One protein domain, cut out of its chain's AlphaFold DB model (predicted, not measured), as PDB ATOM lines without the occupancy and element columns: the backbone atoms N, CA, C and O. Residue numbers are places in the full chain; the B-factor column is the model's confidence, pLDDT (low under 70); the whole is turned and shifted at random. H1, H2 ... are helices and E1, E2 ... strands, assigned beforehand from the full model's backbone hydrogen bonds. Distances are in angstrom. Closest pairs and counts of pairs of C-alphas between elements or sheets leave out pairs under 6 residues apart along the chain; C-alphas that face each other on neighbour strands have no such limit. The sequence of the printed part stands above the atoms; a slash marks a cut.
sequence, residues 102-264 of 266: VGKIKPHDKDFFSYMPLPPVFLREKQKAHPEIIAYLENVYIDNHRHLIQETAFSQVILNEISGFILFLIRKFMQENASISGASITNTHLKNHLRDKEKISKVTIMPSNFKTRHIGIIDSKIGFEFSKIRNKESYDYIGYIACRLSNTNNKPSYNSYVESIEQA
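AT A GLANCE: This is residues 102 to 264 of the 266 residues of an uncharacterized protein of Candidatus Pacearchaeota archaeon (UniProt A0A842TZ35). One twisted sheet of eight strands curls round a single helix, H4, with H5 on the same face over E4 and E5 at one edge. H6 covers part of the opposite face, over E6 and E7, while H1 and the long H2 lie off the sheet on the side of H4. The printed part has 163 residues, with six named helices and eight named strands in the order E1 E2 H1 H2 H3 E3 H4 E4 H5 E5 E6 E7 E8 H6. The sheet, E2 E1 E3 E8 E7 E6 E4 E5, is mixed, and so is the class, helices and strands. The whole is compact and rounded, with a radius of gyration of the C-alphas of 15.4 A and spans of 42 by 38 by 34 A.

IN THESE COORDINATES: Find C-alpha 102 at (374.507, 302.921, 424.480), where E1 begins; it runs to 107, and E2 follows at residues 114 to 117. Next come H1, 122 to 125, H2, 131 to 145 and 20.4 A long, and H3, 147 to 150. E3 spans 154 to 159, H4 163 to 173 over 15.7 A, E4 178 to 182, and H5 184 to 197 over 19.3 A. Then read E5 at 203 to 207, E6 at 213 to 218, E7 at 222 to 228, 20.2 A, and E8 at 237 to 243, 19.3 A. H6, 254 to 262, ends with C-alpha 262 at (376.096, 305.789, 398.262).

HOW THE PARTS SIT: Start at the hairpin E1 and E2, antiparallel, with N 103 and O 116 2.9 A apart. E1 is antiparallel to E3, N 106 to O 156 being 2.8 A, and E3 to E8, N 157 to O 239 being 2.8 A. E6, E7 and E8 form a meander, each the antiparallel neighbour of the one before; look at N 216 and O 224, 2.9 A, and N 240 and O 225, 2.8 A. E6 is antiparallel to E4, with N 181 and O 215 at 2.9 A. E4, H5 and E5 make a strand-helix-strand unit, two parallel strands with a helix between, its crossover right-handed; N 204 and O 178 are 2.8 A apart. H5 runs along the strands at a height over the sheet of 9.7 A. H4 and H5 touch, closest at the C-alphas of Ser 163 and Thr 186, 7.2 A. H1 and H4 only just touch, with 3 pairs of C-alphas within 8 A, the closest Phe 122 and Gly 164, 6.8 A. H2 is close to H1 but not clearly touching, C-alphas 123 and 134 being 6.9 A apart. H3 only grazes the sheet, with residues 148 to 150. H6 runs across the strands at a height of 9.7 A. In H2, H4, H5 and H6 every O i to N i+4 pair is within hydrogen-bond range; H1 and H3 are too short for one.

THE WHOLE: The two C-alphas farthest apart, Lys 128 and Asn 249, are 45.2 A apart. The printed part has no cut and no long link. Mean pLDDT of the printed part is 75.2; it is under 70 for 48 residues, among them 244 to 264.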
ATOM      1  N   VAL A 102     375.626 303.103 425.424       92.75
ATOM      2  CA  VAL A 102     374.507 302.921 424.480       92.75
ATOM      3  C   VAL A 102     374.641 303.868 423.292       92.75
ATOM      4  O   VAL A 102     375.141 304.983 423.421       92.75
ATOM      5  N   GLY A 103     374.182 303.423 422.128       90.50
ATOM      6  CA  GLY A 103     374.027 304.240 420.928       90.50
ATOM      7  C   GLY A 103     372.558 304.584 420.719       90.50
ATOM      8  O   GLY A 103     371.686 304.087 421.437       90.50
ATOM      9  N   LYS A 104     372.264 305.397 419.704       89.12
ATOM     10  CA  LYS A 104     370.902 305.512 419.164       89.12
ATOM     11  C   LYS A 104     370.859 304.829 417.807       89.12
ATOM     12  O   LYS A 104     371.730 305.097 416.987       89.12
ATOM     13  N   ILE A 105     369.863 303.987 417.572       86.69
ATOM     14  CA  ILE A 105     369.637 303.284 416.309       86.69
ATOM     15  C   ILE A 105     368.282 303.687 415.728       86.69
ATOM     16  O   ILE A 105     367.283 303.752 416.447       86.69
ATOM     17  N   LYS A 106     368.255 303.954 414.425       82.25
ATOM     18  CA  LYS A 106     367.049 304.049 413.606       82.25
ATOM     19  C   LYS A 106     367.136 302.923 412.563       82.25
ATOM     20  O   LYS A 106     367.885 303.056 411.589       82.25
ATOM     21  N   PRO A 107     366.453 301.784 412.788       70.94
ATOM     22  CA  PRO A 107     366.226 300.788 411.745       70.94
ATOM     23  C   PRO A 107     365.494 301.434 410.566       70.94
ATOM     24  O   PRO A 107     364.732 302.376 410.776       70.94
ATOM     25  N   HIS A 108     365.706 300.916 409.355       64.88
ATOM     26  CA  HIS A 108     365.145 301.470 408.115       64.88
ATOM     27  C   HIS A 108     363.641 301.801 408.228       64.88
ATOM     28  O   HIS A 108     363.225 302.921 407.947       64.88
ATOM     29  N   ASP A 109     362.852 300.863 408.755       68.62
ATOM     30  CA  ASP A 109     361.381 300.905 408.740       68.62
ATOM     31  C   ASP A 109     360.752 301.594 409.974       68.62
ATOM     32  O   ASP A 109     359.634 301.268 410.377       68.62
ATOM     33  N   LYS A 110     361.478 302.503 410.645       71.94
ATOM     34  CA  LYS A 110     360.990 303.228 411.837       71.94
ATOM     35  C   LYS A 110     361.361 304.700 411.788       71.94
ATOM     36  O   LYS A 110     362.535 305.023 411.687       71.94
ATOM     37  N   ASP A 111     360.402 305.601 411.993       75.50
ATOM     38  CA  ASP A 111     360.656 307.051 411.961       75.50
ATOM     39  C   ASP A 111     361.489 307.586 413.136       75.50
ATOM     40  O   ASP A 111     362.159 308.613 413.004       75.50
ATOM     41  N   PHE A 112     361.482 306.890 414.275       78.44
ATOM     42  CA  PHE A 112     362.102 307.339 415.521       78.44
ATOM     43  C   PHE A 112     363.376 306.563 415.880       78.44
ATOM     44  O   PHE A 112     363.498 305.363 415.639       78.44
ATOM     45  N   PHE A 113     364.308 307.251 416.543       80.94
ATOM     46  CA  PHE A 113     365.477 306.623 417.154       80.94
ATOM     47  C   PHE A 113     365.106 305.896 418.452       80.94
ATOM     48  O   PHE A 113     364.520 306.491 419.358       80.94
ATOM     49  N   SER A 114     365.543 304.647 418.583       84.44
ATOM     50  CA  SER A 114     365.593 303.903 419.847       84.44
ATOM     51  C   SER A 114     367.021 303.882 420.404       84.44
ATOM     52  O   SER A 114     367.984 304.050 419.657       84.44
ATOM     53  N   TYR A 115     367.194 303.659 421.708       87.94
ATOM     54  CA  TYR A 115     368.520 303.336 422.250       87.94
ATOM     55  C   TYR A 115     368.865 301.873 421.950       87.94
ATOM     56  O   TYR A 115     367.976 301.026 421.952       87.94
ATOM     57  N   MET A 116     370.144 301.577 421.715       89.12
ATOM     58  CA  MET A 116     370.663 300.204 421.652       89.12
ATOM     59  C   MET A 116     371.886 300.049 422.557       89.12
ATOM     60  O   MET A 116     372.672 300.999 422.659       89.12
ATOM     61  N   PRO A 117     372.118 298.875 423.169       92.12
ATOM     62  CA  PRO A 117     373.402 298.596 423.785       92.12
ATOM     63  C   PRO A 117     374.517 298.649 422.749       92.12
ATOM     64  O   PRO A 117     374.459 298.008 421.696       92.12
ATOM     65  N   LEU A 118     375.573 299.379 423.091       91.81
ATOM     66  CA  LEU A 118     376.870 299.168 422.475       91.81
ATOM     67  C   LEU A 118     377.576 298.030 423.219       91.81
ATOM     68  O   LEU A 118     377.285 297.780 424.398       91.81
ATOM     69  N   PRO A 119     378.543 297.362 422.575       90.50
ATOM     70  CA  PRO A 119     379.514 296.567 423.308       90.50
ATOM     71  C   PRO A 119     380.255 297.459 424.324       90.50
ATOM     72  O   PRO A 119     380.260 298.684 424.174       90.50
ATOM     73  N   PRO A 120     380.932 296.886 425.335       90.12
ATOM     74  CA  PRO A 120     381.554 297.622 426.447       90.12
ATOM     75  C   PRO A 120     382.865 298.339 426.047       90.12
ATOM     76  O   PRO A 120     383.885 298.262 426.735       90.12
ATOM     77  N   VAL A 121     382.866 299.013 424.897       82.44
ATOM     78  CA  VAL A 121     384.050 299.550 424.214       82.44
ATOM     79  C   VAL A 121     384.748 300.645 425.023       82.44
ATOM     80  O   VAL A 121     385.976 300.639 425.114       82.44
ATOM     81  N   PHE A 122     383.971 301.459 425.744       84.19
ATOM     82  CA  PHE A 122     384.449 302.509 426.648       84.19
ATOM     83  C   PHE A 122     385.384 301.997 427.761       84.19
ATOM     84  O   PHE A 122     386.165 302.772 428.317       84.19
ATOM     85  N   LEU A 123     385.346 300.699 428.103       86.50
ATOM     86  CA  LEU A 123     386.282 300.099 429.062       86.50
ATOM     87  C   LEU A 123     387.714 300.007 428.506       86.50
ATOM     88  O   LEU A 123     388.673 300.056 429.279       86.50
ATOM     89  N   ARG A 124     387.870 299.897 427.179       74.75
ATOM     90  CA  ARG A 124     389.177 299.800 426.507       74.75
ATOM     91  C   ARG A 124     389.869 301.152 426.397       74.75
ATOM     92  O   ARG A 124     391.076 301.225 426.611       74.75
ATOM     93  N   GLU A 125     389.114 302.207 426.104       66.75
ATOM     94  CA  GLU A 125     389.628 303.582 426.037       66.75
ATOM     95  C   GLU A 125     390.032 304.093 427.429       66.75
ATOM     96  O   GLU A 125     391.120 304.643 427.596       66.75
ATOM     97  N   LYS A 126     389.215 303.819 428.458       66.81
ATOM     98  CA  LYS A 126     389.477 304.236 429.850       66.81
ATOM     99  C   LYS A 126     390.611 303.453 430.542       66.81
ATOM    100  O   LYS A 126     391.051 303.878 431.604       66.81
ATOM    101  N   GLN A 127     391.059 302.318 429.991       62.53
ATOM    102  CA  GLN A 127     392.128 301.437 430.517       62.53
ATOM    103  C   GLN A 127     391.968 300.943 431.979       62.53
ATOM    104  O   GLN A 127     392.898 300.366 432.536       62.53
ATOM    105  N   LYS A 128     390.792 301.106 432.602       67.38
ATOM    106  CA  LYS A 128     390.535 300.726 434.008       67.38
ATOM    107  C   LYS A 128     390.270 299.231 434.240       67.38
ATOM    108  O   LYS A 128     390.243 298.790 435.383       67.38
ATOM    109  N   ALA A 129     390.018 298.458 433.185       81.88
ATOM    110  CA  ALA A 129     389.466 297.108 433.286       81.88
ATOM    111  C   ALA A 129     390.480 296.017 432.900       81.88
ATOM    112  O   ALA A 129     391.164 296.121 431.882       81.88
ATOM    113  N   HIS A 130     390.531 294.927 433.675       87.88
ATOM    114  CA  HIS A 130     391.361 293.764 433.346       87.88
ATOM    115  C   HIS A 130     390.869 293.085 432.047       87.88
ATOM    116  O   HIS A 130     389.654 292.910 431.896       87.88
ATOM    117  N   PRO A 131     391.752 292.638 431.126       86.44
ATOM    118  CA  PRO A 131     391.338 292.095 429.828       86.44
ATOM    119  C   PRO A 131     390.338 290.932 429.889       86.44
ATOM    120  O   PRO A 131     389.441 290.879 429.051       86.44
ATOM    121  N   GLU A 132     390.418 290.042 430.891       89.00
ATOM    122  CA  GLU A 132     389.415 288.972 431.063       89.00
ATOM    123  C   GLU A 132     388.001 289.511 431.348       89.00
ATOM    124  O   GLU A 132     387.025 288.927 430.886       89.00
ATOM    125  N   ILE A 133     387.875 290.631 432.071       91.38
ATOM    126  CA  ILE A 133     386.581 291.246 432.414       91.38
ATOM    127  C   ILE A 133     385.968 291.898 431.168       91.38
ATOM    128  O   ILE A 133     384.778 291.736 430.901       91.38
ATOM    129  N   ILE A 134     386.797 292.584 430.372       89.56
ATOM    130  CA  ILE A 134     386.382 293.158 429.085       89.56
ATOM    131  C   ILE A 134     385.941 292.034 428.135       89.56
ATOM    132  O   ILE A 134     384.863 292.112 427.552       89.56
ATOM    133  N   ALA A 135     386.731 290.963 428.013       88.38
ATOM    134  CA  ALA A 135     386.405 289.817 427.165       88.38
ATOM    135  C   ALA A 135     385.116 289.102 427.609       88.38
ATOM    136  O   ALA A 135     384.313 288.723 426.758       88.38
ATOM    137  N   TYR A 136     384.888 288.966 428.919       93.12
ATOM    138  CA  TYR A 136     383.642 288.440 429.479       93.12
ATOM    139  C   TYR A 136     382.432 289.301 429.083       93.12
ATOM    140  O   TYR A 136     381.499 288.779 428.476       93.12
ATOM    141  N   LEU A 137     382.466 290.616 429.334       94.06
ATOM    142  CA  LEU A 137     381.363 291.522 428.975       94.06
ATOM    143  C   LEU A 137     381.126 291.602 427.456       94.06
ATOM    144  O   LEU A 137     379.983 291.682 427.014       94.06
ATOM    145  N   GLU A 138     382.181 291.540 426.641       91.38
ATOM    146  CA  GLU A 138     382.058 291.464 425.179       91.38
ATOM    147  C   GLU A 138     381.435 290.154 424.689       91.38
ATOM    148  O   GLU A 138     380.793 290.150 423.640       91.38
ATOM    149  N   ASN A 139     381.642 289.043 425.401       92.50
ATOM    150  CA  ASN A 139     380.995 287.775 425.078       92.50
ATOM    151  C   ASN A 139     379.520 287.816 425.489       92.50
ATOM    152  O   ASN A 139     378.678 287.550 424.646       92.50
ATOM    153  N   VAL A 140     379.197 288.303 426.695       94.25
ATOM    154  CA  VAL A 140     377.804 288.545 427.124       94.25
ATOM    155  C   VAL A 140     377.055 289.456 426.138       94.25
ATOM    156  O   VAL A 140     375.891 289.198 425.833       94.25
ATOM    157  N   TYR A 141     377.716 290.481 425.585       94.38
ATOM    158  CA  TYR A 141     377.149 291.289 424.504       94.38
ATOM    159  C   TYR A 141     376.926 290.480 423.216       94.38
ATOM    160  O   TYR A 141     375.847 290.547 422.640       94.38
ATOM    161  N   ILE A 142     377.912 289.709 422.748       91.81
ATOM    162  CA  ILE A 142     377.768 288.892 421.530       91.81
ATOM    163  C   ILE A 142     376.656 287.842 421.680       91.81
ATOM    164  O   ILE A 142     375.857 287.682 420.762       91.81
ATOM    165  N   ASP A 143     376.564 287.175 422.827       92.06
ATOM    166  CA  ASP A 143     375.604 286.094 423.063       92.06
ATOM    167  C   ASP A 143     374.147 286.603 423.086       92.06
ATOM    168  O   ASP A 143     373.241 285.889 422.663       92.06
ATOM    169  N   ASN A 144     373.919 287.850 423.525       92.19
ATOM    170  CA  ASN A 144     372.584 288.454 423.643       92.19
ATOM    171  C   ASN A 144     372.209 289.407 422.489       92.19
ATOM    172  O   ASN A 144     371.051 289.444 422.075       92.19
ATOM    173  N   HIS A 145     373.171 290.174 421.961       89.56
ATOM    174  CA  HIS A 145     372.936 291.370 421.130       89.56
ATOM    175  C   HIS A 145     373.565 291.325 419.732       89.56
ATOM    176  O   HIS A 145     373.383 292.254 418.948       89.56
ATOM    177  N   ARG A 146     374.257 290.240 419.351       84.62
ATOM    178  CA  ARG A 146     374.851 290.075 418.004       84.62
ATOM    179  C   ARG A 146     373.856 290.284 416.853       84.62
ATOM    180  O   ARG A 146     374.260 290.749 415.785       84.62
ATOM    181  N   HIS A 147     372.579 289.969 417.070       82.62
ATOM    182  CA  HIS A 147     371.511 290.149 416.086       82.62
ATOM    183  C   HIS A 147     371.344 291.624 415.659       82.62
ATOM    184  O   HIS A 147     371.197 291.895 414.467       82.62
ATOM    185  N   LEU A 148     371.506 292.578 416.592       78.12
ATOM    186  CA  LEU A 148     371.440 294.029 416.341       78.12
ATOM    187  C   LEU A 148     372.502 294.535 415.354       78.12
ATOM    188  O   LEU A 148     372.382 295.648 414.853       78.12
ATOM    189  N   ILE A 149     373.556 293.745 415.113       75.94
ATOM    190  CA  ILE A 149     374.613 294.058 414.148       75.94
ATOM    191  C   ILE A 149     374.485 293.184 412.892       75.94
ATOM    192  O   ILE A 149     374.679 293.691 411.796       75.94
ATOM    193  N   GLN A 150     374.195 291.881 413.007       70.75
ATOM    194  CA  GLN A 150     374.290 290.938 411.870       70.75
ATOM    195  C   GLN A 150     372.970 290.613 411.146       70.75
ATOM    196  O   GLN A 150     372.989 289.929 410.113       70.75
ATOM    197  N   GLU A 151     371.827 291.044 411.677       67.06
ATOM    198  CA  GLU A 151     370.497 290.702 411.140       67.06
ATOM    199  C   GLU A 151     369.737 291.932 410.632       67.06
ATOM    200  O   GLU A 151     368.903 291.819 409.738       67.06
ATOM    201  N   THR A 152     370.113 293.122 411.102       61.47
ATOM    202  CA  THR A 152     369.779 294.403 410.477       61.47
ATOM    203  C   THR A 152     370.480 294.529 409.122       61.47
ATOM    204  O   THR A 152     371.691 294.741 409.073       61.47
ATOM    205  N   ALA A 153     369.730 294.434 408.019       60.19
ATOM    206  CA  ALA A 153     370.272 294.653 406.671       60.19
ATOM    207  C   ALA A 153     370.885 296.060 406.522       60.19
ATOM    208  O   ALA A 153     371.959 296.232 405.949       60.19
ATOM    209  N   PHE A 154     370.218 297.050 407.119       61.19
ATOM    210  CA  PHE A 154     370.635 298.445 407.192       61.19
ATOM    211  C   PHE A 154     370.202 299.042 408.536       61.19
ATOM    212  O   PHE A 154     369.130 298.714 409.056       61.19
ATOM    213  N   SER A 155     371.007 299.935 409.111       73.81
ATOM    214  CA  SER A 155     370.609 300.760 410.257       73.81
ATOM    215  C   SER A 155     371.419 302.048 410.347       73.81
ATOM    216  O   SER A 155     372.648 302.024 410.282       73.81
ATOM    217  N   GLN A 156     370.725 303.167 410.564       83.50
ATOM    218  CA  GLN A 156     371.341 304.446 410.907       83.50
ATOM    219  C   GLN A 156     371.654 304.471 412.406       83.50
ATOM    220  O   GLN A 156     370.820 304.096 413.232       83.50
ATOM    221  N   VAL A 157     372.853 304.921 412.767       87.00
ATOM    222  CA  VAL A 157     373.370 304.898 414.138       87.00
ATOM    223  C   VAL A 157     373.956 306.259 414.512       87.00
ATOM    224  O   VAL A 157     374.717 306.845 413.750       87.00
ATOM    225  N   ILE A 158     373.646 306.755 415.711       88.50
ATOM    226  CA  ILE A 158     374.317 307.909 416.327       88.50
ATOM    227  C   ILE A 158     375.167 307.400 417.496       88.50
ATOM    228  O   ILE A 158     374.669 306.664 418.356       88.50
ATOM    229  N   LEU A 159     376.438 307.808 417.532       87.75
ATOM    230  CA  LEU A 159     377.443 307.398 418.516       87.75
ATOM    231  C   LEU A 159     378.119 308.613 419.165       87.75
ATOM    232  O   LEU A 159     378.332 309.646 418.526       87.75
ATOM    233  N   ASN A 160     378.517 308.458 420.430       84.62
ATOM    234  CA  ASN A 160     379.395 309.413 421.112       84.62
ATOM    235  C   ASN A 160     380.873 309.200 420.725       84.62
ATOM    236  O   ASN A 160     381.630 310.157 420.629       84.62
ATOM    237  N   GLU A 161     381.296 307.960 420.458       81.75
ATOM    238  CA  GLU A 161     382.623 307.660 419.910       81.75
ATOM    239  C   GLU A 161     382.571 306.458 418.953       81.75
ATOM    240  O   GLU A 161     381.802 305.518 419.151       81.75
ATOM    241  N   ILE A 162     383.388 306.508 417.895       84.06
ATOM    242  CA  ILE A 162     383.493 305.472 416.854       84.06
ATOM    243  C   ILE A 162     384.707 304.550 417.037       84.06
ATOM    244  O   ILE A 162     384.702 303.436 416.518       84.06
ATOM    245  N   SER A 163     385.740 304.988 417.766       80.19
ATOM    246  CA  SER A 163     387.057 304.338 417.847       80.19
ATOM    247  C   SER A 163     386.963 302.898 418.359       80.19
ATOM    248  O   SER A 163     387.282 301.947 417.638       80.19
ATOM    249  N   GLY A 164     386.468 302.718 419.585       81.81
ATOM    250  CA  GLY A 164     386.268 301.414 420.200       81.81
ATOM    251  C   GLY A 164     385.193 300.569 419.516       81.81
ATOM    252  O   GLY A 164     385.312 299.343 419.507       81.81
ATOM    253  N   PHE A 165     384.185 301.189 418.889       86.25
ATOM    254  CA  PHE A 165     383.141 300.470 418.151       86.25
ATOM    255  C   PHE A 165     383.682 299.839 416.860       86.25
ATOM    256  O   PHE A 165     383.515 298.638 416.653       86.25
ATOM    257  N   ILE A 166     384.427 300.596 416.047       87.12
ATOM    258  CA  ILE A 166     385.121 300.070 414.860       87.12
ATOM    259  C   ILE A 166     386.113 298.966 415.266       87.12
ATOM    260  O   ILE A 166     386.131 297.896 414.658       87.12
ATOM    261  N   LEU A 167     386.886 299.170 416.340       85.69
ATOM    262  CA  LEU A 167     387.800 298.154 416.879       85.69
ATOM    263  C   LEU A 167     387.072 296.864 417.310       85.69
ATOM    264  O   LEU A 167     387.583 295.764 417.087       85.69
ATOM    265  N   PHE A 168     385.890 296.979 417.923       87.31
ATOM    266  CA  PHE A 168     385.053 295.832 418.278       87.31
ATOM    267  C   PHE A 168     384.549 295.088 417.035       87.31
ATOM    268  O   PHE A 168     384.688 293.865 416.985       87.31
ATOM    269  N   LEU A 169     384.019 295.806 416.034       88.25
ATOM    270  CA  LEU A 169     383.519 295.199 414.794       88.25
ATOM    271  C   LEU A 169     384.607 294.352 414.121       88.25
ATOM    272  O   LEU A 169     384.361 293.197 413.778       88.25
ATOM    273  N   ILE A 170     385.826 294.891 414.012       87.94
ATOM    274  CA  ILE A 170     386.975 294.172 413.445       87.94
ATOM    275  C   ILE A 170     387.281 292.914 414.270       87.94
ATOM    276  O   ILE A 170     387.277 291.815 413.722       87.94
ATOM    277  N   ARG A 171     387.512 293.032 415.586       85.62
ATOM    278  CA  ARG A 171     387.949 291.885 416.410       85.62
ATOM    279  C   ARG A 171     386.893 290.777 416.526       85.62
ATOM    280  O   ARG A 171     387.268 289.621 416.701       85.62
ATOM    281  N   LYS A 172     385.595 291.101 416.486       86.94
ATOM    282  CA  LYS A 172     384.517 290.110 416.666       86.94
ATOM    283  C   LYS A 172     383.932 289.555 415.366       86.94
ATOM    284  O   LYS A 172     383.362 288.468 415.420       86.94
ATOM    285  N   PHE A 173     384.061 290.252 414.234       85.69
ATOM    286  CA  PHE A 173     383.445 289.825 412.969       85.69
ATOM    287  C   PHE A 173     384.410 289.620 411.794       85.69
ATOM    288  O   PHE A 173     383.997 288.993 410.823       85.69
ATOM    289  N   MET A 174     385.667 290.080 411.858       87.50
ATOM    290  CA  MET A 174     386.648 289.824 410.795       87.50
ATOM    291  C   MET A 174     387.226 288.403 410.896       87.50
ATOM    292  O   MET A 174     387.836 288.035 411.900       87.50
ATOM    293  N   GLN A 175     387.079 287.627 409.826       85.38
ATOM    294  CA  GLN A 175     387.638 286.286 409.644       85.38
ATOM    295  C   GLN A 175     388.826 286.324 408.670       85.38
ATOM    296  O   GLN A 175     389.840 285.651 408.879       85.38
ATOM    297  N   GLU A 176     388.719 287.138 407.616       84.06
ATOM    298  CA  GLU A 176     389.695 287.224 406.535       84.06
ATOM    299  C   GLU A 176     390.398 288.575 406.494       84.06
ATOM    300  O   GLU A 176     391.617 288.601 406.652       84.06
ATOM    301  N   ASN A 177     389.687 289.684 406.286       84.81
ATOM    302  CA  ASN A 177     390.317 290.992 406.100       84.81
ATOM    303  C   ASN A 177     389.355 292.160 406.331       84.81
ATOM    304  O   ASN A 177     388.144 292.051 406.144       84.81
ATOM    305  N   ALA A 178     389.926 293.323 406.646       85.31
ATOM    306  CA  ALA A 178     389.191 294.580 406.657       85.31
ATOM    307  C   ALA A 178     389.925 295.676 405.872       85.31
ATOM    308  O   ALA A 178     391.155 295.708 405.840       85.31
ATOM    309  N   SER A 179     389.166 296.582 405.261       85.00
ATOM    310  CA  SER A 179     389.666 297.751 404.527       85.00
ATOM    311  C   SER A 179     388.993 299.004 405.069       85.00
ATOM    312  O   SER A 179     387.771 299.083 405.049       85.00
ATOM    313  N   ILE A 180     389.757 299.972 405.571       84.69
ATOM    314  CA  ILE A 180     389.220 301.151 406.269       84.69
ATOM    315  C   ILE A 180     389.858 302.422 405.714       84.69
ATOM    316  O   ILE A 180     391.081 302.522 405.638       84.69
ATOM    317  N   SER A 181     389.036 303.412 405.379       81.00
ATOM    318  CA  SER A 181     389.464 304.753 404.982       81.00
ATOM    319  C   SER A 181     388.872 305.789 405.934       81.00
ATOM    320  O   SER A 181     387.730 305.667 406.368       81.00
ATOM    321  N   GLY A 182     389.639 306.811 406.311       73.88
ATOM    322  CA  GLY A 182     389.140 307.854 407.209       73.88
ATOM    323  C   GLY A 182     390.176 308.893 407.620       73.88
ATOM    324  O   GLY A 182     391.280 308.941 407.073       73.88
ATOM    325  N   ALA A 183     389.813 309.738 408.588       63.22
ATOM    326  CA  ALA A 183     390.694 310.777 409.107       63.22
ATOM    327  C   ALA A 183     392.005 310.189 409.672       63.22
ATOM    328  O   ALA A 183     392.002 309.277 410.502       63.22
ATOM    329  N   SER A 184     393.136 310.752 409.228       58.66
ATOM    330  CA  SER A 184     394.487 310.200 409.425       58.66
ATOM    331  C   SER A 184     394.849 309.894 410.889       58.66
ATOM    332  O   SER A 184     395.473 308.869 411.172       58.66
ATOM    333  N   ILE A 185     394.416 310.735 411.836       56.81
ATOM    334  CA  ILE A 185     394.728 310.588 413.269       56.81
ATOM    335  C   ILE A 185     394.054 309.332 413.843       56.81
ATOM    336  O   ILE A 185     394.742 308.449 414.357       56.81
ATOM    337  N   THR A 186     392.732 309.200 413.686       62.97
ATOM    338  CA  THR A 186     391.964 308.020 414.123       62.97
ATOM    339  C   THR A 186     392.508 306.749 413.473       62.97
ATOM    340  O   THR A 186     392.740 305.750 414.151       62.97
ATOM    341  N   ASN A 187     392.796 306.813 412.167       66.00
ATOM    342  CA  ASN A 187     393.355 305.699 411.404       66.00
ATOM    343  C   ASN A 187     394.739 305.270 411.922       66.00
ATOM    344  O   ASN A 187     395.019 304.075 411.982       66.00
ATOM    345  N   THR A 188     395.589 306.210 412.346       66.88
ATOM    346  CA  THR A 188     396.920 305.911 412.906       66.88
ATOM    347  C   THR A 188     396.819 305.235 414.276       66.88
ATOM    348  O   THR A 188     397.459 304.206 414.501       66.88
ATOM    349  N   HIS A 189     395.969 305.744 415.177       71.88
ATOM    350  CA  HIS A 189     395.741 305.104 416.478       71.88
ATOM    351  C   HIS A 189     395.125 303.704 416.334       71.88
ATOM    352  O   HIS A 189     395.580 302.766 416.992       71.88
ATOM    353  N   LEU A 190     394.146 303.543 415.436       75.00
ATOM    354  CA  LEU A 190     393.522 302.253 415.137       75.00
ATOM    355  C   LEU A 190     394.542 301.253 414.566       75.00
ATOM    356  O   LEU A 190     394.600 300.119 415.037       75.00
ATOM    357  N   LYS A 191     395.399 301.678 413.623       74.94
ATOM    358  CA  LYS A 191     396.458 300.842 413.031       74.94
ATOM    359  C   LYS A 191     397.399 300.266 414.085       74.94
ATOM    360  O   LYS A 191     397.649 299.062 414.091       74.94
ATOM    361  N   ASN A 192     397.887 301.115 414.989       75.31
ATOM    362  CA  ASN A 192     398.827 300.704 416.029       75.31
ATOM    363  C   ASN A 192     398.137 299.805 417.071       75.31
ATOM    364  O   ASN A 192     398.697 298.793 417.481       75.31
ATOM    365  N   HIS A 193     396.882 300.088 417.448       75.62
ATOM    366  CA  HIS A 193     396.125 299.218 418.359       75.62
ATOM    367  C   HIS A 193     395.914 297.814 417.761       75.62
ATOM    368  O   HIS A 193     396.182 296.811 418.425       75.62
ATOM    369  N   LEU A 194     395.480 297.738 416.500       79.44
ATOM    370  CA  LEU A 194     395.261 296.476 415.793       79.44
ATOM    371  C   LEU A 194     396.557 295.671 415.648       79.44
ATOM    372  O   LEU A 194     396.572 294.490 415.989       79.44
ATOM    373  N   ARG A 195     397.646 296.306 415.193       78.12
ATOM    374  CA  ARG A 195     398.921 295.621 414.941       78.12
ATOM    375  C   ARG A 195     399.642 295.227 416.231       78.12
ATOM    376  O   ARG A 195     400.082 294.087 416.348       78.12
ATOM    377  N   ASP A 196     399.767 296.154 417.178       77.06
ATOM    378  CA  ASP A 196     400.700 296.020 418.304       77.06
ATOM    379  C   ASP A 196     400.040 295.447 419.573       77.06
ATOM    380  O   ASP A 196     400.721 294.792 420.361       77.06
ATOM    381  N   LYS A 197     398.722 295.642 419.771       76.50
ATOM    382  CA  LYS A 197     397.978 295.062 420.910       76.50
ATOM    383  C   LYS A 197     397.198 293.804 420.529       76.50
ATOM    384  O   LYS A 197     397.373 292.768 421.160       76.50
ATOM    385  N   GLU A 198     396.357 293.885 419.498       74.69
ATOM    386  CA  GLU A 198     395.448 292.788 419.104       74.69
ATOM    387  C   GLU A 198     396.097 291.795 418.111       74.69
ATOM    388  O   GLU A 198     395.528 290.743 417.826       74.69
ATOM    389  N   LYS A 199     397.299 292.104 417.595       78.50
ATOM    390  CA  LYS A 199     398.079 291.302 416.624       78.50
ATOM    391  C   LYS A 199     397.355 291.014 415.297       78.50
ATOM    392  O   LYS A 199     397.686 290.064 414.588       78.50
ATOM    393  N   ILE A 200     396.395 291.860 414.925       79.44
ATOM    394  CA  ILE A 200     395.603 291.739 413.699       79.44
ATOM    395  C   ILE A 200     396.364 292.402 412.541       79.44
ATOM    396  O   ILE A 200     396.410 293.625 412.424       79.44
ATOM    397  N   SER A 201     396.963 291.587 411.670       74.62
ATOM    398  CA  SER A 201     397.791 292.049 410.542       74.62
ATOM    399  C   SER A 201     397.022 292.307 409.239       74.62
ATOM    400  O   SER A 201     397.503 293.049 408.388       74.62
ATOM    401  N   LYS A 202     395.830 291.720 409.070       83.81
ATOM    402  CA  LYS A 202     395.058 291.726 407.810       83.81
ATOM    403  C   LYS A 202     394.095 292.922 407.655       83.81
ATOM    404  O   LYS A 202     393.031 292.789 407.049       83.81
ATOM    405  N   VAL A 203     394.445 294.083 408.216       83.44
ATOM    406  CA  VAL A 203     393.639 295.312 408.105       83.44
ATOM    407  C   VAL A 203     394.363 296.351 407.253       83.44
ATOM    408  O   VAL A 203     395.366 296.936 407.664       83.44
ATOM    409  N   THR A 204     393.827 296.595 406.062       82.31
ATOM    410  CA  THR A 204     394.287 297.632 405.139       82.31
ATOM    411  C   THR A 204     393.716 298.976 405.575       82.31
ATOM    412  O   THR A 204     392.502 299.150 405.651       82.31
ATOM    413  N   ILE A 205     394.588 299.948 405.845       80.31
ATOM    414  CA  ILE A 205     394.188 301.307 406.228       80.31
ATOM    415  C   ILE A 205     394.623 302.269 405.129       80.31
ATOM    416  O   ILE A 205     395.818 302.442 404.881       80.31
ATOM    417  N   MET A 206     393.633 302.863 404.469       76.88
ATOM    418  CA  MET A 206     393.781 303.765 403.331       76.88
ATOM    419  C   MET A 206     393.733 305.233 403.793       76.88
ATOM    420  O   MET A 206     393.053 305.552 404.779       76.88
ATOM    421  N   PRO A 207     394.437 306.150 403.105       69.06
ATOM    422  CA  PRO A 207     394.239 307.581 403.298       69.06
ATOM    423  C   PRO A 207     392.857 307.995 402.767       69.06
ATOM    424  O   PRO A 207     392.440 307.548 401.700       69.06
ATOM    425  N   SER A 208     392.164 308.873 403.495       69.94
ATOM    426  CA  SER A 208     390.903 309.471 403.045       69.94
ATOM    427  C   SER A 208     391.083 310.932 402.664       69.94
ATOM    428  O   SER A 208     391.668 311.713 403.418       69.94
ATOM    429  N   ASN A 209     390.479 311.317 401.542       65.94
ATOM    430  CA  ASN A 209     390.297 312.721 401.168       65.94
ATOM    431  C   ASN A 209     389.228 313.403 402.052       65.94
ATOM    432  O   ASN A 209     389.232 314.623 402.227       65.94
ATOM    433  N   PHE A 210     388.331 312.621 402.661       66.38
ATOM    434  CA  PHE A 210     387.268 313.106 403.534       66.38
ATOM    435  C   PHE A 210     387.772 313.260 404.974       66.38
ATOM    436  O   PHE A 210     387.859 312.293 405.729       66.38
ATOM    437  N   LYS A 211     388.036 314.501 405.398       68.75
ATOM    438  CA  LYS A 211     388.513 314.826 406.760       68.75
ATOM    439  C   LYS A 211     387.542 314.448 407.896       68.75
ATOM    440  O   LYS A 211     387.939 314.516 409.054       68.75
ATOM    441  N   THR A 212     386.287 314.108 407.586       74.25
ATOM    442  CA  THR A 212     385.223 313.838 408.573       74.25
ATOM    443  C   THR A 212     384.419 312.553 408.341       74.25
ATOM    444  O   THR A 212     383.591 312.257 409.196       74.25
ATOM    445  N   ARG A 213     384.642 311.804 407.245       78.50
ATOM    446  CA  ARG A 213     384.026 310.479 406.998       78.50
ATOM    447  C   ARG A 213     385.020 309.376 407.386       78.50
ATOM    448  O   ARG A 213     386.207 309.489 407.081       78.50
ATOM    449  N   HIS A 214     384.530 308.306 408.001       82.19
ATOM    450  CA  HIS A 214     385.226 307.040 408.230       82.19
ATOM    451  C   HIS A 214     384.405 305.926 407.584       82.19
ATOM    452  O   HIS A 214     383.294 305.667 408.030       82.19
ATOM    453  N   ILE A 215     384.938 305.281 406.552       84.88
ATOM    454  CA  ILE A 215     384.267 304.237 405.769       84.88
ATOM    455  C   ILE A 215     385.034 302.926 405.951       84.88
ATOM    456  O   ILE A 215     386.269 302.933 405.972       84.88
ATOM    457  N   GLY A 216     384.329 301.801 406.085       85.00
ATOM    458  CA  GLY A 216     384.964 300.509 406.316       85.00
ATOM    459  C   GLY A 216     384.237 299.283 405.767       85.00
ATOM    460  O   GLY A 216     383.021 299.148 405.827       85.00
ATOM    461  N   ILE A 217     385.085 298.414 405.231       82.88
ATOM    462  CA  ILE A 217     384.979 297.060 404.689       82.88
ATOM    463  C   ILE A 217     385.306 295.920 405.663       82.88
ATOM    464  O   ILE A 217     386.478 295.870 406.027       82.88
ATOM    465  N   ILE A 218     384.425 295.004 406.082       85.69
ATOM    466  CA  ILE A 218     384.846 293.784 406.818       85.69
ATOM    467  C   ILE A 218     384.355 292.529 406.088       85.69
ATOM    468  O   ILE A 218     383.152 292.355 405.885       85.69
ATOM    469  N   ASP A 219     385.297 291.663 405.691       81.25
ATOM    470  CA  ASP A 219     385.082 290.377 405.007       81.25
ATOM    471  C   ASP A 219     384.110 290.421 403.807       81.25
ATOM    472  O   ASP A 219     383.456 289.423 403.506       81.25
ATOM    473  N   SER A 220     383.944 291.578 403.152       77.62
ATOM    474  CA  SER A 220     382.908 291.812 402.126       77.62
ATOM    475  C   SER A 220     381.445 291.634 402.598       77.62
ATOM    476  O   SER A 220     380.531 291.714 401.781       77.62
ATOM    477  N   LYS A 221     381.202 291.435 403.906       77.44
ATOM    478  CA  LYS A 221     379.892 291.098 404.513       77.44
ATOM    479  C   LYS A 221     379.270 292.242 405.323       77.44
ATOM    480  O   LYS A 221     378.046 292.280 405.479       77.44
ATOM    481  N   ILE A 222     380.110 293.118 405.881       82.69
ATOM    482  CA  ILE A 222     379.727 294.258 406.725       82.69
ATOM    483  C   ILE A 222     380.378 295.517 406.150       82.69
ATOM    484  O   ILE A 222     381.606 295.608 406.109       82.69
ATOM    485  N   GLY A 223     379.556 296.477 405.736       83.62
ATOM    486  CA  GLY A 223     379.960 297.840 405.413       83.62
ATOM    487  C   GLY A 223     379.572 298.804 406.537       83.62
ATOM    488  O   GLY A 223     378.544 298.623 407.191       83.62
ATOM    489  N   PHE A 224     380.376 299.839 406.763       86.25
ATOM    490  CA  PHE A 224     380.009 300.948 407.643       86.25
ATOM    491  C   PHE A 224     380.487 302.300 407.111       86.25
ATOM    492  O   PHE A 224     381.553 302.399 406.502       86.25
ATOM    493  N   GLU A 225     379.738 303.353 407.432       86.25
ATOM    494  CA  GLU A 225     380.205 304.740 407.385       86.25
ATOM    495  C   GLU A 225     379.912 305.436 408.720       86.25
ATOM    496  O   GLU A 225     378.828 305.279 409.270       86.25
ATOM    497  N   PHE A 226     380.833 306.275 409.199       87.00
ATOM    498  CA  PHE A 226     380.581 307.262 410.246       87.00
ATOM    499  C   PHE A 226     381.094 308.650 409.846       87.00
ATOM    500  O   PHE A 226     382.261 308.823 409.499       87.00
ATOM    501  N   SER A 227     380.230 309.653 409.958       84.50
ATOM    502  CA  SER A 227     380.491 311.062 409.682       84.50
ATOM    503  C   SER A 227     380.466 311.890 410.972       84.50
ATOM    504  O   SER A 227     379.508 311.827 411.747       84.50
ATOM    505  N   LYS A 228     381.510 312.700 411.209       81.12
ATOM    506  CA  LYS A 228     381.552 313.612 412.366       81.12
ATOM    507  C   LYS A 228     380.545 314.757 412.209       81.12
ATOM    508  O   LYS A 228     380.654 315.567 411.286       81.12
ATOM    509  N   ILE A 229     379.621 314.861 413.160       79.38
ATOM    510  CA  ILE A 229     378.650 315.952 413.263       79.38
ATOM    511  C   ILE A 229     379.392 317.220 413.717       79.38
ATOM    512  O   ILE A 229     380.244 317.178 414.604       79.38
ATOM    513  N   ARG A 230     379.102 318.365 413.086       60.59
ATOM    514  CA  ARG A 230     379.805 319.638 413.359       60.59
ATOM    515  C   ARG A 230     379.112 320.552 414.374       60.59
ATOM    516  O   ARG A 230     379.709 321.554 414.758       60.59
ATOM    517  N   ASN A 231     377.875 320.251 414.779       57.03
ATOM    518  CA  ASN A 231     377.082 321.109 415.663       57.03
ATOM    519  C   ASN A 231     377.116 320.630 417.128       57.03
ATOM    520  O   ASN A 231     377.244 319.440 417.401       57.03
ATOM    521  N   LYS A 232     377.074 321.569 418.077       51.06
ATOM    522  CA  LYS A 232     377.951 321.515 419.260       51.06
ATOM    523  C   LYS A 232     377.318 321.036 420.580       51.06
ATOM    524  O   LYS A 232     377.901 321.283 421.631       51.06
ATOM    525  N   GLU A 233     376.152 320.383 420.549       52.31
ATOM    526  CA  GLU A 233     375.296 320.257 421.751       52.31
ATOM    527  C   GLU A 233     375.038 318.844 422.315       52.31
ATOM    528  O   GLU A 233     374.528 318.752 423.430       52.31
ATOM    529  N   SER A 234     375.339 317.733 421.619       51.28
ATOM    530  CA  SER A 234     375.306 316.378 422.248       51.28
ATOM    531  C   SER A 234     375.769 315.179 421.403       51.28
ATOM    532  O   SER A 234     375.849 314.079 421.948       51.28
ATOM    533  N   TYR A 235     376.050 315.332 420.105       59.03
ATOM    534  CA  TYR A 235     376.310 314.192 419.213       59.03
ATOM    535  C   TYR A 235     377.607 314.390 418.430       59.03
ATOM    536  O   TYR A 235     377.721 315.353 417.678       59.03
ATOM    537  N   ASP A 236     378.563 313.472 418.583       70.19
ATOM    538  CA  ASP A 236     379.844 313.530 417.871       70.19
ATOM    539  C   ASP A 236     379.789 312.846 416.495       70.19
ATOM    540  O   ASP A 236     380.338 313.384 415.535       70.19
ATOM    541  N   TYR A 237     379.113 311.698 416.355       82.62
ATOM    542  CA  TYR A 237     379.067 310.947 415.092       82.62
ATOM    543  C   TYR A 237     377.660 310.454 414.746       82.62
ATOM    544  O   TYR A 237     376.956 309.900 415.589       82.62
ATOM    545  N   ILE A 238     377.288 310.591 413.472       84.88
ATOM    546  CA  ILE A 238     376.189 309.857 412.833       84.88
ATOM    547  C   ILE A 238     376.787 308.915 411.793       84.88
ATOM    548  O   ILE A 238     377.828 309.213 411.216       84.88
ATOM    549  N   GLY A 239     376.160 307.778 411.549       82.69
ATOM    550  CA  GLY A 239     376.648 306.808 410.591       82.69
ATOM    551  C   GLY A 239     375.623 305.746 410.253       82.69
ATOM    552  O   GLY A 239     374.465 305.820 410.663       82.69
ATOM    553  N   TYR A 240     376.084 304.752 409.512       82.75
ATOM    554  CA  TYR A 240     375.283 303.669 408.977       82.75
ATOM    555  C   TYR A 240     376.069 302.366 409.049       82.75
ATOM    556  O   TYR A 240     377.283 302.347 408.839       82.75
ATOM    557  N   ILE A 241     375.361 301.280 409.333       82.38
ATOM    558  CA  ILE A 241     375.882 299.916 409.270       82.38
ATOM    559  C   ILE A 241     375.010 299.157 408.272       82.38
ATOM    560  O   ILE A 241     373.783 299.169 408.391       82.38
ATOM    561  N   ALA A 242     375.648 298.512 407.298       77.81
ATOM    562  CA  ALA A 242     374.999 297.679 406.296       77.81
ATOM    563  C   ALA A 242     375.582 296.264 406.370       77.81
ATOM    564  O   ALA A 242     376.789 296.066 406.216       77.81
ATOM    565  N   CYS A 243     374.731 295.274 406.620       70.81
ATOM    566  CA  CYS A 243     375.139 293.892 406.861       70.81
ATOM    567  C   CYS A 243     374.383 292.943 405.943       70.81
ATOM    568  O   CYS A 243     373.214 293.156 405.638       70.81
ATOM    569  N   ARG A 244     375.053 291.863 405.519       59.66
ATOM    570  CA  ARG A 244     374.562 290.977 404.446       59.66
ATOM    571  C   ARG A 244     374.403 291.716 403.109       59.66
ATOM    572  O   ARG A 244     373.495 291.410 402.339       59.66
ATOM    573  N   LEU A 245     375.330 292.639 402.823       52.22
ATOM    574  CA  LEU A 245     375.598 293.083 401.451       52.22
ATOM    575  C   LEU A 245     375.721 291.821 400.584       52.22
ATOM    576  O   LEU A 245     376.448 290.893 400.944       52.22
ATOM    577  N   SER A 246     374.903 291.729 399.539       44.25
ATOM    578  CA  SER A 246     374.592 290.447 398.907       44.25
ATOM    579  C   SER A 246     375.799 289.841 398.184       44.25
ATOM    580  O   SER A 246     376.703 290.554 397.743       44.25
ATOM    581  N   ASN A 247     375.794 288.509 398.032       40.47
ATOM    582  CA  ASN A 247     376.766 287.781 397.209       40.47
ATOM    583  C   ASN A 247     376.591 288.152 395.726       40.47
ATOM    584  O   ASN A 247     376.012 287.421 394.923       40.47
ATOM    585  N   THR A 248     377.143 289.298 395.356       41.22
ATOM    586  CA  THR A 248     377.585 289.578 393.998       41.22
ATOM    587  C   THR A 248     378.746 288.626 393.708       41.22
ATOM    588  O   THR A 248     379.797 288.679 394.342       41.22
ATOM    589  N   ASN A 249     378.547 287.690 392.773       39.25
ATOM    590  CA  ASN A 249     379.520 286.616 392.507       39.25
ATOM    591  C   ASN A 249     380.857 287.121 391.919       39.25
ATOM    592  O   ASN A 249     381.835 286.376 391.879       39.25
ATOM    593  N   ASN A 250     380.919 288.394 391.520       43.66
ATOM    594  CA  ASN A 250     382.159 289.128 391.302       43.66
ATOM    595  C   ASN A 250     382.499 289.887 392.587       43.66
ATOM    596  O   ASN A 250     381.709 290.739 392.982       43.66
ATOM    597  N   LYS A 251     383.672 289.640 393.193       40.31
ATOM    598  CA  LYS A 251     384.178 290.424 394.338       40.31
ATOM    599  C   LYS A 251     384.114 291.925 394.003       40.31
ATOM    600  O   LYS A 251     384.895 292.351 393.146       40.31
ATOM    601  N   PRO A 252     383.240 292.731 394.637       43.66
ATOM    602  CA  PRO A 252     383.125 294.137 394.279       43.66
ATOM    603  C   PRO A 252     384.407 294.886 394.632       43.66
ATOM    604  O   PRO A 252     385.073 294.593 395.630       43.66
ATOM    605  N   SER A 253     384.767 295.864 393.802       45.69
ATOM    606  CA  SER A 253     385.857 296.778 394.130       45.69
ATOM    607  C   SER A 253     385.491 297.607 395.367       45.69
ATOM    608  O   SER A 253     384.315 297.779 395.689       45.69
ATOM    609  N   TYR A 254     386.492 298.165 396.055       44.12
ATOM    610  CA  TYR A 254     386.240 299.110 397.152       44.12
ATOM    611  C   TYR A 254     385.318 300.256 396.696       44.12
ATOM    612  O   TYR A 254     384.403 300.627 397.422       44.12
ATOM    613  N   ASN A 255     385.507 300.745 395.465       46.47
ATOM    614  CA  ASN A 255     384.646 301.757 394.856       46.47
ATOM    615  C   ASN A 255     383.219 301.237 394.654       46.47
ATOM    616  O   ASN A 255     382.302 301.888 395.113       46.47
ATOM    617  N   SER A 256     383.023 300.036 394.100       49.03
ATOM    618  CA  SER A 256     381.688 299.445 393.913       49.03
ATOM    619  C   SER A 256     380.941 299.210 395.234       49.03
ATOM    620  O   SER A 256     379.719 299.330 395.282       49.03
ATOM    621  N   TYR A 257     381.655 298.943 396.333       52.28
ATOM    622  CA  TYR A 257     381.063 298.940 397.673       52.28
ATOM    623  C   TYR A 257     380.717 300.341 398.182       52.28
ATOM    624  O   TYR A 257     379.659 300.499 398.779       52.28
ATOM    625  N   VAL A 258     381.570 301.346 397.953       53.06
ATOM    626  CA  VAL A 258     381.257 302.750 398.272       53.06
ATOM    627  C   VAL A 258     380.075 303.245 397.434       53.06
ATOM    628  O   VAL A 258     379.192 303.879 397.986       53.06
ATOM    629  N   GLU A 259     379.982 302.862 396.163       54.69
ATOM    630  CA  GLU A 259     378.861 303.133 395.259       54.69
ATOM    631  C   GLU A 259     377.588 302.398 395.700       54.69
ATOM    632  O   GLU A 259     376.524 302.989 395.673       54.69
ATOM    633  N   SER A 260     377.670 301.146 396.169       50.47
ATOM    634  CA  SER A 260     376.510 300.409 396.719       50.47
ATOM    635  C   SER A 260     376.030 300.972 398.062       50.47
ATOM    636  O   SER A 260     374.872 300.807 398.434       50.47
ATOM    637  N   ILE A 261     376.942 301.598 398.807       49.22
ATOM    638  CA  ILE A 261     376.664 302.372 400.016       49.22
ATOM    639  C   ILE A 261     375.983 303.684 399.597       49.22
ATOM    640  O   ILE A 261     374.860 303.930 400.012       49.22
ATOM    641  N   GLU A 262     376.592 304.479 398.715       46.19
ATOM    642  CA  GLU A 262     376.096 305.789 398.262       46.19
ATOM    643  C   GLU A 262     374.770 305.699 397.470       46.19
ATOM    644  O   GLU A 262     373.884 306.508 397.712       46.19
ATOM    645  N   GLN A 263     374.538 304.649 396.672       45.34
ATOM    646  CA  GLN A 263     373.244 304.354 396.019       45.34
ATOM    647  C   GLN A 263     372.125 303.928 396.986       45.34
ATOM    648  O   GLN A 263     370.973 303.829 396.572       45.34
ATOM    649  N   ALA A 264     372.437 303.656 398.257       39.06
ATOM    650  CA  ALA A 264     371.442 303.479 399.316       39.06
ATOM    651  C   ALA A 264     371.194 304.779 400.117       39.06
ATOM    652  O   ALA A 264     370.533 304.736 401.158       39.06
TER     653      ALA A 264